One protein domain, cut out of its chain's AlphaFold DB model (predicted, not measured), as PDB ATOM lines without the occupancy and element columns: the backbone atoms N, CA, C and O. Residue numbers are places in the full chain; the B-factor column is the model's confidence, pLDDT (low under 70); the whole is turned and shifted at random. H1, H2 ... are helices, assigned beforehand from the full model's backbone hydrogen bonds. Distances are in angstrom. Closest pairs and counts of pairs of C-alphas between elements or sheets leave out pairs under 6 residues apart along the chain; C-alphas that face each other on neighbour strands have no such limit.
ATOM      1  N   ALA A   2      93.357   2.347 -13.812       62.56
ATOM      2  CA  ALA A   2      92.621   1.082 -13.999       62.56
ATOM      3  C   ALA A   2      91.089   1.217 -13.826       62.56
ATOM      4  O   ALA A   2      90.354   0.893 -14.752       62.56
ATOM      5  N   ASN A   3      90.618   1.838 -12.734       77.75
ATOM      6  CA  ASN A   3      89.178   2.083 -12.524       77.75
ATOM      7  C   ASN A   3      88.520   2.977 -13.591       77.75
ATOM      8  O   ASN A   3      87.324   2.875 -13.810       77.75
ATOM      9  N   GLN A   4      89.262   3.881 -14.241       87.38
ATOM     10  CA  GLN A   4      88.674   4.766 -15.258       87.38
ATOM     11  C   GLN A   4      88.444   4.027 -16.578       87.38
ATOM     12  O   GLN A   4      87.433   4.256 -17.231       87.38
ATOM     13  N   LEU A   5      89.369   3.144 -16.963       90.00
ATOM     14  CA  LEU A   5      89.228   2.325 -18.169       90.00
ATOM     15  C   LEU A   5      88.184   1.225 -17.980       90.00
ATOM     16  O   LEU A   5      87.414   0.968 -18.894       90.00
ATOM     17  N   GLU A   6      88.125   0.636 -16.786       90.38
ATOM     18  CA  GLU A   6      87.087  -0.331 -16.423       90.38
ATOM     19  C   GLU A   6      85.692   0.302 -16.471       90.38
ATOM     20  O   GLU A   6      84.809  -0.219 -17.142       90.38
ATOM     21  N   ASN A   7      85.515   1.486 -15.871       93.44
ATOM     22  CA  ASN A   7      84.245   2.210 -15.957       93.44
ATOM     23  C   ASN A   7      83.883   2.568 -17.405       93.44
ATOM     24  O   ASN A   7      82.738   2.393 -17.805       93.44
ATOM     25  N   ALA A   8      84.851   3.014 -18.213       93.12
ATOM     26  CA  ALA A   8      84.606   3.326 -19.621       93.12
ATOM     27  C   ALA A   8      84.203   2.087 -20.440       93.12
ATOM     28  O   ALA A   8      83.393   2.198 -21.359       93.12
ATOM     29  N   LEU A   9      84.756   0.913 -20.117       93.81
ATOM     30  CA  LEU A   9      84.366  -0.358 -20.727       93.81
ATOM     31  C   LEU A   9      82.938  -0.751 -20.330       93.81
ATOM     32  O   LEU A   9      82.151  -1.144 -21.192       93.81
ATOM     33  N   VAL A  10      82.583  -0.601 -19.051       94.81
ATOM     34  CA  VAL A  10      81.222  -0.857 -18.555       94.81
ATOM     35  C   VAL A  10      80.214   0.061 -19.247       94.81
ATOM     36  O   VAL A  10      79.232  -0.430 -19.799       94.81
ATOM     37  N   GLU A  11      80.488   1.365 -19.313       95.94
ATOM     38  CA  GLU A  11      79.630   2.336 -20.005       95.94
ATOM     39  C   GLU A  11      79.452   1.993 -21.494       95.94
ATOM     40  O   GLU A  11      78.347   2.082 -22.031       95.94
ATOM     41  N   ALA A  12      80.518   1.564 -22.180       96.31
ATOM     42  CA  ALA A  12      80.421   1.122 -23.570       96.31
ATOM     43  C   ALA A  12      79.565  -0.149 -23.713       96.31
ATOM     44  O   ALA A  12      78.773  -0.259 -24.652       96.31
ATOM     45  N   GLY A  13      79.669  -1.083 -22.763       95.50
ATOM     46  CA  GLY A  13      78.832  -2.283 -22.713       95.50
ATOM     47  C   GLY A  13      77.349  -1.959 -22.516       95.50
ATOM     48  O   GLY A  13      76.494  -2.525 -23.200       95.50
ATOM     49  N   GLU A  14      77.030  -1.002 -21.644       96.50
ATOM     50  CA  GLU A  14      75.658  -0.528 -21.431       96.50
ATOM     51  C   GLU A  14      75.073   0.113 -22.695       96.50
ATOM     52  O   GLU A  14      73.957  -0.229 -23.102       96.50
ATOM     53  N   LYS A  15      75.845   0.976 -23.373       96.62
ATOM     54  CA  LYS A  15      75.443   1.578 -24.658       96.62
ATOM     55  C   LYS A  15      75.177   0.518 -25.722       96.62
ATOM     56  O   LYS A  15      74.173   0.608 -26.428       96.62
ATOM     57  N   LEU A  16      76.046  -0.489 -25.828       97.06
ATOM     58  CA  LEU A  16      75.860  -1.601 -26.757       97.06
ATOM     59  C   LEU A  16      74.567  -2.365 -26.441       97.06
ATOM     60  O   LEU A  16      73.755  -2.591 -27.338       97.06
ATOM     61  N   GLY A  17      74.317  -2.680 -25.167       95.75
ATOM     62  CA  GLY A  17      73.077  -3.323 -24.731       95.75
ATOM     63  C   GLY A  17      71.826  -2.516 -25.093       95.75
ATOM     64  O   GLY A  17      70.842  -3.075 -25.584       95.75
ATOM     65  N   GLN A  18      71.870  -1.194 -24.926       96.62
ATOM     66  CA  GLN A  18      70.787  -0.292 -25.329       96.62
ATOM     67  C   GLN A  18      70.596  -0.241 -26.849       96.62
ATOM     68  O   GLN A  18      69.464  -0.312 -27.330       96.62
ATOM     69  N   ALA A  19      71.682  -0.173 -27.621       96.50
ATOM     70  CA  ALA A  19      71.622  -0.195 -29.079       96.50
ATOM     71  C   ALA A  19      71.009  -1.506 -29.598       96.50
ATOM     72  O   ALA A  19      70.178  -1.483 -30.503       96.50
ATOM     73  N   MET A  20      71.335  -2.640 -28.972       96.00
ATOM     74  CA  MET A  20      70.741  -3.940 -29.296       96.00
ATOM     75  C   MET A  20      69.238  -3.996 -29.001       96.00
ATOM     76  O   MET A  20      68.477  -4.579 -29.771       96.00
ATOM     77  N   GLN A  21      68.788  -3.404 -27.892       95.19
ATOM     78  CA  GLN A  21      67.361  -3.356 -27.546       95.19
ATOM     79  C   GLN A  21      66.559  -2.510 -28.540       95.19
ATOM     80  O   GLN A  21      65.434  -2.879 -28.885       95.19
ATOM     81  N   ASN A  22      67.163  -1.420 -29.015       95.62
ATOM     82  CA  ASN A  22      66.572  -0.490 -29.974       95.62
ATOM     83  C   ASN A  22      66.733  -0.929 -31.437       95.62
ATOM     84  O   ASN A  22      66.180  -0.284 -32.328       95.62
ATOM     85  N   ALA A  23      67.480  -2.005 -31.704       95.12
ATOM     86  CA  ALA A  23      67.697  -2.491 -33.057       95.12
ATOM     87  C   ALA A  23      66.379  -2.970 -33.708       95.12
ATOM     88  O   ALA A  23      65.483  -3.480 -33.016       95.12
ATOM     89  N   PRO A  24      66.248  -2.858 -35.043       94.56
ATOM     90  CA  PRO A  24      65.114  -3.404 -35.780       94.56
ATOM     91  C   PRO A  24      64.890  -4.889 -35.474       94.56
ATOM     92  O   PRO A  24      65.826  -5.629 -35.186       94.56
ATOM     93  N   GLU A  25      63.643  -5.356 -35.555       93.12
ATOM     94  CA  GLU A  25      63.294  -6.744 -35.216       93.12
ATOM     95  C   GLU A  25      64.112  -7.786 -35.991       93.12
ATOM     96  O   GLU A  25      64.659  -8.696 -35.371       93.12
ATOM     97  N   GLY A  26      64.304  -7.589 -37.301       93.19
ATOM     98  CA  GLY A  26      65.138  -8.479 -38.114       93.19
ATOM     99  C   GLY A  26      66.602  -8.537 -37.657       93.19
ATOM    100  O   GLY A  26      67.210  -9.603 -37.661       93.19
ATOM    101  N   GLU A  27      67.165  -7.423 -37.185       94.81
ATOM    102  CA  GLU A  27      68.516  -7.409 -36.614       94.81
ATOM    103  C   GLU A  27      68.551  -8.038 -35.220       94.81
ATOM    104  O   GLU A  27      69.487  -8.762 -34.894       94.81
ATOM    105  N   ARG A  28      67.510  -7.853 -34.399       95.75
ATOM    106  CA  ARG A  28      67.413  -8.499 -33.079       95.75
ATOM    107  C   ARG A  28      67.361 -10.021 -33.181       95.75
ATOM    108  O   ARG A  28      67.929 -10.702 -32.327       95.75
ATOM    109  N   GLU A  29      66.723 -10.570 -34.209       96.44
ATOM    110  CA  GLU A  29      66.766 -12.010 -34.489       96.44
ATOM    111  C   GLU A  29      68.180 -12.485 -34.838       96.44
ATOM    112  O   GLU A  29      68.643 -13.492 -34.295       96.44
ATOM    113  N   ILE A  30      68.893 -11.725 -35.675       96.56
ATOM    114  CA  ILE A  30      70.297 -11.989 -36.011       96.56
ATOM    115  C   ILE A  30      71.158 -11.969 -34.742       96.56
ATOM    116  O   ILE A  30      71.890 -12.927 -34.493       96.56
ATOM    117  N   LEU A  31      71.020 -10.940 -33.904       96.38
ATOM    118  CA  LEU A  31      71.752 -10.802 -32.642       96.38
ATOM    119  C   LEU A  31      71.523 -12.001 -31.712       96.38
ATOM    120  O   LEU A  31      72.480 -12.551 -31.165       96.38
ATOM    121  N   ARG A  32      70.274 -12.459 -31.562       96.50
ATOM    122  CA  ARG A  32      69.947 -13.654 -30.763       96.50
ATOM    123  C   ARG A  32      70.602 -14.911 -31.328       96.50
ATOM    124  O   ARG A  32      71.183 -15.692 -30.574       96.50
ATOM    125  N   ALA A  33      70.525 -15.105 -32.645       96.31
ATOM    126  CA  ALA A  33      71.118 -16.260 -33.309       96.31
ATOM    127  C   ALA A  33      72.648 -16.262 -33.181       96.31
ATOM    128  O   ALA A  33      73.242 -17.299 -32.886       96.31
ATOM    129  N   MET A  34      73.284 -15.103 -33.354       96.75
ATOM    130  CA  MET A  34      74.721 -14.928 -33.151       96.75
ATOM    131  C   MET A  34      75.129 -15.250 -31.715       96.75
ATOM    132  O   MET A  34      76.052 -16.032 -31.510       96.75
ATOM    133  N   TYR A  35      74.416 -14.703 -30.728       95.50
ATOM    134  CA  TYR A  35      74.722 -14.922 -29.315       95.50
ATOM    135  C   TYR A  35      74.589 -16.399 -28.927       95.50
ATOM    136  O   TYR A  35      75.430 -16.946 -28.215       95.50
ATOM    137  N   SER A  36      73.558 -17.077 -29.439       96.38
ATOM    138  CA  SER A  36      73.371 -18.514 -29.231       96.38
ATOM    139  C   SER A  36      74.516 -19.337 -29.830       96.38
ATOM    140  O   SER A  36      75.072 -20.188 -29.137       96.38
ATOM    141  N   LYS A  37      74.916 -19.051 -31.077       95.88
ATOM    142  CA  LYS A  37      76.046 -19.730 -31.732       95.88
ATOM    143  C   LYS A  37      77.358 -19.500 -30.991       95.88
ATOM    144  O   LYS A  37      78.111 -20.447 -30.792       95.88
ATOM    145  N   LEU A  38      77.609 -18.264 -30.565       95.31
ATOM    146  CA  LEU A  38      78.816 -17.912 -29.829       95.31
ATOM    147  C   LEU A  38      78.887 -18.639 -28.487       95.31
ATOM    148  O   LEU A  38      79.925 -19.197 -28.163       95.31
ATOM    149  N   ASN A  39      77.789 -18.677 -27.728       94.12
ATOM    150  CA  ASN A  39      77.757 -19.398 -26.456       94.12
ATOM    151  C   ASN A  39      77.945 -20.899 -26.629       94.12
ATOM    152  O   ASN A  39      78.630 -21.516 -25.820       94.12
ATOM    153  N   HIS A  40      77.351 -21.481 -27.672       95.75
ATOM    154  CA  HIS A  40      77.556 -22.891 -27.969       95.75
ATOM    155  C   HIS A  40      79.029 -23.175 -28.278       95.75
ATOM    156  O   HIS A  40      79.633 -24.013 -27.620       95.75
ATOM    157  N   TRP A  41      79.631 -22.409 -29.192       95.06
ATOM    158  CA  TRP A  41      81.048 -22.544 -29.524       95.06
ATOM    159  C   TRP A  41      81.966 -22.299 -28.318       95.06
ATOM    160  O   TRP A  41      82.900 -23.062 -28.109       95.06
ATOM    161  N   ALA A  42      81.697 -21.276 -27.501       93.69
ATOM    162  CA  ALA A  42      82.485 -20.986 -26.305       93.69
ATOM    163  C   ALA A  42      82.404 -22.132 -25.286       93.69
ATOM    164  O   ALA A  42      83.429 -22.532 -24.746       93.69
ATOM    165  N   SER A  43      81.220 -22.719 -25.091       93.50
ATOM    166  CA  SER A  43      81.051 -23.911 -24.251       93.50
ATOM    167  C   SER A  43      81.872 -25.095 -24.774       93.50
ATOM    168  O   SER A  43      82.506 -25.791 -23.991       93.50
ATOM    169  N   GLU A  44      81.925 -25.302 -26.094       95.19
ATOM    170  CA  GLU A  44      82.768 -26.350 -26.685       95.19
ATOM    171  C   GLU A  44      84.272 -26.097 -26.495       95.19
ATOM    172  O   GLU A  44      85.049 -27.054 -26.491       95.19
ATOM    173  N   GLN A  45      84.710 -24.835 -26.398       92.81
ATOM    174  CA  GLN A  45      86.105 -24.506 -26.078       92.81
ATOM    175  C   GLN A  45      86.408 -24.741 -24.598       92.81
ATOM    176  O   GLN A  45      87.448 -25.314 -24.272       92.81
ATOM    177  N   GLU A  46      85.470 -24.400 -23.713       91.75
ATOM    178  CA  GLU A  46      85.584 -24.658 -22.275       91.75
ATOM    179  C   GLU A  46      85.698 -26.159 -21.984       91.75
ATOM    180  O   GLU A  46      86.573 -26.566 -21.215       91.75
ATOM    181  N   ASP A  47      84.913 -26.993 -22.673       93.31
ATOM    182  CA  ASP A  47      84.999 -28.459 -22.587       93.31
ATOM    183  C   ASP A  47      86.361 -29.004 -23.060       93.31
ATOM    184  O   ASP A  47      86.803 -30.071 -22.627       93.31
ATOM    185  N   LYS A  48      87.058 -28.265 -23.933       93.50
ATOM    186  CA  LYS A  48      88.421 -28.572 -24.404       93.50
ATOM    187  C   LYS A  48      89.512 -27.981 -23.505       93.50
ATOM    188  O   LYS A  48      90.693 -28.190 -23.778       93.50
ATOM    189  N   GLY A  49      89.133 -27.285 -22.434       91.50
ATOM    190  CA  GLY A  49      90.038 -26.685 -21.456       91.50
ATOM    191  C   GLY A  49      90.441 -25.238 -21.746       91.50
ATOM    192  O   GLY A  49      91.271 -24.702 -21.015       91.50
ATOM    193  N   ASP A  50      89.873 -24.592 -22.768       89.44
ATOM    194  CA  ASP A  50      90.110 -23.174 -23.051       89.44
ATOM    195  C   ASP A  50      88.996 -22.302 -22.454       89.44
ATOM    196  O   ASP A  50      87.876 -22.254 -22.953       89.44
ATOM    197  N   GLN A  51      89.326 -21.600 -21.368       84.12
ATOM    198  CA  GLN A  51      88.435 -20.662 -20.673       84.12
ATOM    199  C   GLN A  51      88.774 -19.193 -20.975       84.12
ATOM    200  O   GLN A  51      88.273 -18.290 -20.311       84.12
ATOM    201  N   SER A  52      89.658 -18.938 -21.945       85.50
ATOM    202  CA  SER A  52      90.149 -17.589 -22.265       85.50
ATOM    203  C   SER A  52      89.282 -16.841 -23.283       85.50
ATOM    204  O   SER A  52      89.603 -15.719 -23.672       85.50
ATOM    205  N   VAL A  53      88.174 -17.447 -23.715       87.12
ATOM    206  CA  VAL A  53      87.288 -16.884 -24.732       87.12
ATOM    207  C   VAL A  53      86.552 -15.655 -24.196       87.12
ATOM    208  O   VAL A  53      85.612 -15.763 -23.407       87.12
ATOM    209  N   ASP A  54      86.909 -14.482 -24.716       90.06
ATOM    210  CA  ASP A  54      86.151 -13.256 -24.481       90.06
ATOM    211  C   ASP A  54      84.894 -13.212 -25.359       90.06
ATOM    212  O   ASP A  54      84.877 -12.712 -26.490       90.06
ATOM    213  N   ARG A  55      83.805 -13.759 -24.821       93.19
ATOM    214  CA  ARG A  55      82.505 -13.796 -25.500       93.19
ATOM    215  C   ARG A  55      81.999 -12.395 -25.851       93.19
ATOM    216  O   ARG A  55      81.351 -12.230 -26.880       93.19
ATOM    217  N   SER A  56      82.276 -11.384 -25.038       92.19
ATOM    218  CA  SER A  56      81.758 -10.035 -25.273       92.19
ATOM    219  C   SER A  56      82.465  -9.381 -26.457       92.19
ATOM    220  O   SER A  56      81.799  -8.874 -27.365       92.19
ATOM    221  N   ALA A  57      83.796  -9.474 -26.510       92.88
ATOM    222  CA  ALA A  57      84.587  -8.965 -27.626       92.88
ATOM    223  C   ALA A  57      84.257  -9.699 -28.939       92.88
ATOM    224  O   ALA A  57      84.035  -9.056 -29.968       92.88
ATOM    225  N   PHE A  58      84.137 -11.033 -28.910       94.75
ATOM    226  CA  PHE A  58      83.734 -11.809 -30.090       94.75
ATOM    227  C   PHE A  58      82.331 -11.450 -30.576       94.75
ATOM    228  O   PHE A  58      82.095 -11.371 -31.784       94.75
ATOM    229  N   PHE A  59      81.398 -11.220 -29.655       96.88
ATOM    230  CA  PHE A  59      80.048 -10.824 -30.015       96.88
ATOM    231  C   PHE A  59      80.025  -9.444 -30.681       96.88
ATOM    232  O   PHE A  59      79.451  -9.304 -31.762       96.88
ATOM    233  N   ALA A  60      80.708  -8.454 -30.097       97.00
ATOM    234  CA  ALA A  60      80.833  -7.118 -30.676       97.00
ATOM    235  C   ALA A  60      81.514  -7.151 -32.057       97.00
ATOM    236  O   ALA A  60      81.028  -6.525 -32.998       97.00
ATOM    237  N   ALA A  61      82.575  -7.946 -32.223       96.44
ATOM    238  CA  ALA A  61      83.246  -8.113 -33.514       96.44
ATOM    239  C   ALA A  61      82.313  -8.742 -34.556       96.44
ATOM    240  O   ALA A  61      82.270  -8.310 -35.709       96.44
ATOM    241  N   GLY A  62      81.517  -9.726 -34.135       96.44
ATOM    242  CA  GLY A  62      80.481 -10.316 -34.966       96.44
ATOM    243  C   GLY A  62      79.465  -9.282 -35.446       96.44
ATOM    244  O   GLY A  62      79.082  -9.330 -36.608       96.44
ATOM    245  N   ILE A  63      79.044  -8.345 -34.587       97.38
ATOM    246  CA  ILE A  63      78.076  -7.297 -34.953       97.38
ATOM    247  C   ILE A  63      78.629  -6.425 -36.079       97.38
ATOM    248  O   ILE A  63      77.932  -6.172 -37.057       97.38
ATOM    249  N   ILE A  64      79.889  -6.006 -35.955       96.81
ATOM    250  CA  ILE A  64      80.569  -5.148 -36.935       96.81
ATOM    251  C   ILE A  64      80.733  -5.867 -38.280       96.81
ATOM    252  O   ILE A  64      80.603  -5.253 -39.335       96.81
ATOM    253  N   ALA A  65      81.022  -7.169 -38.250       95.88
ATOM    254  CA  ALA A  65      81.308  -7.955 -39.448       95.88
ATOM    255  C   ALA A  65      80.058  -8.528 -40.145       95.88
ATOM    256  O   ALA A  65      80.168  -9.070 -41.246       95.88
ATOM    257  N   HIS A  66      78.878  -8.476 -39.522       95.69
ATOM    258  CA  HIS A  66      77.695  -9.155 -40.046       95.69
ATOM    259  C   HIS A  66      76.991  -8.328 -41.133       95.69
ATOM    260  O   HIS A  66      76.291  -7.368 -40.839       95.69
ATOM    261  N   GLU A  67      77.059  -8.776 -42.391       94.69
ATOM    262  CA  GLU A  67      76.556  -8.060 -43.585       94.69
ATOM    263  C   GLU A  67      75.082  -7.615 -43.524       94.69
ATOM    264  O   GLU A  67      74.674  -6.667 -44.194       94.69
ATOM    265  N   LYS A  68      74.259  -8.335 -42.755       95.62
ATOM    266  CA  LYS A  68      72.822  -8.045 -42.599       95.62
ATOM    267  C   LYS A  68      72.494  -7.116 -41.429       95.62
ATOM    268  O   LYS A  68      71.324  -6.798 -41.249       95.62
ATOM    269  N   ILE A  69      73.481  -6.741 -40.619       95.00
ATOM    270  CA  ILE A  69      73.326  -5.691 -39.614       95.00
ATOM    271  C   ILE A  69      73.691  -4.380 -40.305       95.00
ATOM    272  O   ILE A  69      74.810  -4.219 -40.779       95.00
ATOM    273  N   GLN A  70      72.727  -3.471 -40.404       93.81
ATOM    274  CA  GLN A  70      72.886  -2.182 -41.080       93.81
ATOM    275  C   GLN A  70      72.647  -0.995 -40.143       93.81
ATOM    276  O   GLN A  70      72.928   0.140 -40.519       93.81
ATOM    277  N   SER A  71      72.159  -1.231 -38.920       94.50
ATOM    278  CA  SER A  71      72.022  -0.195 -37.899       94.50
ATOM    279  C   SER A  71      73.375   0.429 -37.550       94.50
ATOM    280  O   SER A  71      74.188  -0.145 -36.825       94.50
ATOM    281  N   GLU A  72      73.587   1.655 -38.030       94.94
ATOM    282  CA  GLU A  72      74.796   2.438 -37.760       94.94
ATOM    283  C   GLU A  72      75.023   2.630 -36.258       94.94
ATOM    284  O   GLU A  72      76.143   2.478 -35.780       94.94
ATOM    285  N   ALA A  73      73.956   2.881 -35.491       95.19
ATOM    286  CA  ALA A  73      74.041   3.052 -34.041       95.19
ATOM    287  C   ALA A  73      74.541   1.780 -33.335       95.19
ATOM    288  O   ALA A  73      75.328   1.855 -32.392       95.19
ATOM    289  N   LEU A  74      74.104   0.608 -33.804       95.69
ATOM    290  CA  LEU A  74      74.523  -0.681 -33.263       95.69
ATOM    291  C   LEU A  74      75.981  -0.994 -33.621       95.69
ATOM    292  O   LEU A  74      76.753  -1.391 -32.749       95.69
ATOM    293  N   ILE A  75      76.373  -0.763 -34.876       97.25
ATOM    294  CA  ILE A  75      77.753  -0.949 -35.349       97.25
ATOM    295  C   ILE A  75      78.707  -0.003 -34.609       97.25
ATOM    296  O   ILE A  75      79.775  -0.422 -34.158       97.25
ATOM    297  N   GLN A  76      78.317   1.261 -34.438       97.75
ATOM    298  CA  GLN A  76      79.120   2.252 -33.731       97.75
ATOM    299  C   GLN A  76      79.292   1.888 -32.254       97.75
ATOM    300  O   GLN A  76      80.413   1.939 -31.753       97.75
ATOM    301  N   ALA A  77      78.223   1.468 -31.572       97.56
ATOM    302  CA  ALA A  77      78.308   1.037 -30.178       97.56
ATOM    303  C   ALA A  77      79.196  -0.210 -30.008       97.56
ATOM    304  O   ALA A  77      79.985  -0.281 -29.068       97.56
ATOM    305  N   ALA A  78      79.118  -1.172 -30.935       97.75
ATOM    306  CA  ALA A  78      79.981  -2.354 -30.924       97.75
ATOM    307  C   ALA A  78      81.455  -1.996 -31.173       97.75
ATOM    308  O   ALA A  78      82.342  -2.539 -30.517       97.75
ATOM    309  N   THR A  79      81.715  -1.049 -32.076       97.62
ATOM    310  CA  THR A  79      83.069  -0.541 -32.347       97.62
ATOM    311  C   THR A  79      83.641   0.169 -31.121       97.62
ATOM    312  O   THR A  79      84.753  -0.139 -30.700       97.62
ATOM    313  N   GLU A  80      82.859   1.056 -30.491       97.25
ATOM    314  CA  GLU A  80      83.265   1.748 -29.261       97.25
ATOM    315  C   GLU A  80      83.587   0.742 -28.148       97.25
ATOM    316  O   GLU A  80      84.597   0.896 -27.465       97.25
ATOM    317  N   TYR A  81      82.779  -0.312 -27.995       97.69
ATOM    318  CA  TYR A  81      83.041  -1.373 -27.026       97.69
ATOM    319  C   TYR A  81      84.398  -2.054 -27.252       97.69
ATOM    320  O   TYR A  81      85.190  -2.129 -26.314       97.69
ATOM    321  N   ILE A  82      84.704  -2.484 -28.484       96.44
ATOM    322  CA  ILE A  82      85.992  -3.124 -28.808       96.44
ATOM    323  C   ILE A  82      87.165  -2.179 -28.540       96.44
ATOM    324  O   ILE A  82      88.182  -2.602 -27.990       96.44
ATOM    325  N   ASP A  83      87.033  -0.900 -28.886       95.38
ATOM    326  CA  ASP A  83      88.087   0.082 -28.636       95.38
ATOM    327  C   ASP A  83      88.372   0.225 -27.133       95.38
ATOM    328  O   ASP A  83      89.537   0.245 -26.714       95.38
ATOM    329  N   LYS A  84      87.322   0.302 -26.302       95.25
ATOM    330  CA  LYS A  84      87.471   0.376 -24.840       95.25
ATOM    331  C   LYS A  84      88.025  -0.915 -24.254       95.25
ATOM    332  O   LYS A  84      88.889  -0.838 -23.379       95.25
ATOM    333  N   ASP A  85      87.582  -2.061 -24.755       93.88
ATOM    334  CA  ASP A  85      88.064  -3.369 -24.320       93.88
ATOM    335  C   ASP A  85      89.563  -3.519 -24.600       93.88
ATOM    336  O   ASP A  85      90.361  -3.775 -23.696       93.88
ATOM    337  N   HIS A  86      89.987  -3.192 -25.821       92.44
ATOM    338  CA  HIS A  86      91.393  -3.202 -26.205       92.44
ATOM    339  C   HIS A  86      92.240  -2.252 -25.339       92.44
ATOM    340  O   HIS A  86      93.337  -2.616 -24.901       92.44
ATOM    341  N   MET A  87      91.748  -1.041 -25.046       92.50
ATOM    342  CA  MET A  87      92.435  -0.106 -24.143       92.50
ATOM    343  C   MET A  87      92.572  -0.667 -22.721       92.50
ATOM    344  O   MET A  87      93.639  -0.537 -22.111       92.50
ATOM    345  N   PHE A  88      91.518  -1.290 -22.193       90.69
ATOM    346  CA  PHE A  88      91.530  -1.915 -20.874       90.69
ATOM    347  C   PHE A  88      92.521  -3.085 -20.823       90.69
ATOM    348  O   PHE A  88      93.411  -3.088 -19.965       90.69
ATOM    349  N   CYS A  89      92.449  -4.004 -21.786       89.25
ATOM    350  CA  CYS A  89      93.362  -5.137 -21.928       89.25
ATOM    351  C   CYS A  89      94.827  -4.689 -21.997       89.25
ATOM    352  O   CYS A  89      95.668  -5.180 -21.238       89.25
ATOM    353  N   ARG A  90      95.144  -3.683 -22.824       88.75
ATOM    354  CA  ARG A  90      96.504  -3.121 -22.901       88.75
ATOM    355  C   ARG A  90      96.985  -2.545 -21.572       88.75
ATOM    356  O   ARG A  90      98.152  -2.716 -21.231       88.75
ATOM    357  N   SER A  91      96.109  -1.885 -20.815       87.75
ATOM    358  CA  SER A  91      96.483  -1.317 -19.512       87.75
ATOM    359  C   SER A  91      96.836  -2.386 -18.473       87.75
ATOM    360  O   SER A  91      97.673  -2.143 -17.610       87.75
ATOM    361  N   ARG A  92      96.235  -3.579 -18.581       82.50
ATOM    362  CA  ARG A  92      96.500  -4.733 -17.709       82.50
ATOM    363  C   ARG A  92      97.790  -5.470 -18.077       82.50
ATOM    364  O   ARG A  92      98.387  -6.083 -17.208       82.50
ATOM    365  N   GLN A  93      98.226  -5.393 -19.334       76.62
ATOM    366  CA  GLN A  93      99.480  -5.998 -19.811       76.62
ATOM    367  C   GLN A  93     100.730  -5.165 -19.484       76.62
ATOM    368  O   GLN A  93     101.843  -5.676 -19.561       76.62
ATOM    369  N   GLN A  94     100.560  -3.876 -19.176       59.88
ATOM    370  CA  GLN A  94     101.648  -2.947 -18.838       59.88
ATOM    371  C   GLN A  94     101.831  -2.737 -17.322       59.88
ATOM    372  O   GLN A  94     102.686  -1.941 -16.931       59.88
ATOM    373  N   ALA A  95     101.021  -3.404 -16.496       52.06
ATOM    374  CA  ALA A  95     101.058  -3.365 -15.033       52.06
ATOM    375  C   ALA A  95     101.788  -4.591 -14.471       52.06
ATOM    376  O   ALA A  95     102.466  -4.425 -13.433       52.06
TER     377      ALA A  95
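This is residues 2 to 95 of the 95 residues of an uncharacterized protein of Burkholderiales bacterium (UniProt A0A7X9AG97). Two long helices, H1 and H4, run side by side in opposite directions, while a third long helix, H2, slants away from the end of H1 to open a V. The short helix H3 fills the inner part of that V, packed between H2 and H4. The printed part has 94 residues with four named helices, in the order H1, H2, H3, H4, and no named strand; the class is all helix. It is compact, with a radius of gyration of the C-alphas of 14.1 A, and flat, spanning 43 by 33 by 18 A.

H1, residues 2 to 22, and H2, residues 25 to 47, only just touch, with 3 pairs of C-alphas within 8 A. H1 touches H2 with residues 20 to 21 alone, and H2 touches H1 with residues 28 to 31 alone; the closest C-alphas, of Met 20 and Arg 28, are 6.8 A apart. The two run opposite ways at a steep tilt of 49 degrees. H3, residues 55 to 65, forms a helical hairpin with H2; they touch at a steep tilt of 43 degrees, the closest C-alphas being those of Tyr 35 and Phe 59, 6.8 A apart. H3 forms another helical hairpin with H4, residues 72 to 93, also at a steep tilt of 43 degrees; their closest C-alphas, of Ala 60 and Ala 78, are 4.8 A apart. H4 touches H1 with 26 pairs of C-alphas within 8 A, opposite ways at a shallow tilt of 21 degrees; the closest C-alphas, of Leu 16 and Ala 77, are 5.0 A apart. The helix packing is mostly crossed, with 1 of the 4 touching pairs at a shallow tilt. H2 and H4 are apart, and H1 and H3 only just so, at 8.4 A. In H1, H2, H3 and H4 every O i to N i+4 pair is within hydrogen-bond range.

H1 begins at C-alpha 2, (92.621, 1.082, -13.999), and is 30.6 A long. H2 is 33.2 A long, ending at C-alpha 47, (84.999, -28.459, -22.587). H3 is 15.2 A long. H4 is 31.7 A long and ends at C-alpha 93, (99.480, -5.998, -19.811).

The C-alphas farthest apart, of Gly 26 and Ala 95, are 43.0 A apart. The printed part has no cut; the link from H1 to H2 is tight, and those from H2 to H3 and H3 to H4 are short. Mean pLDDT of the printed part is 92.7, with residues 2, 94 and 95 under 70.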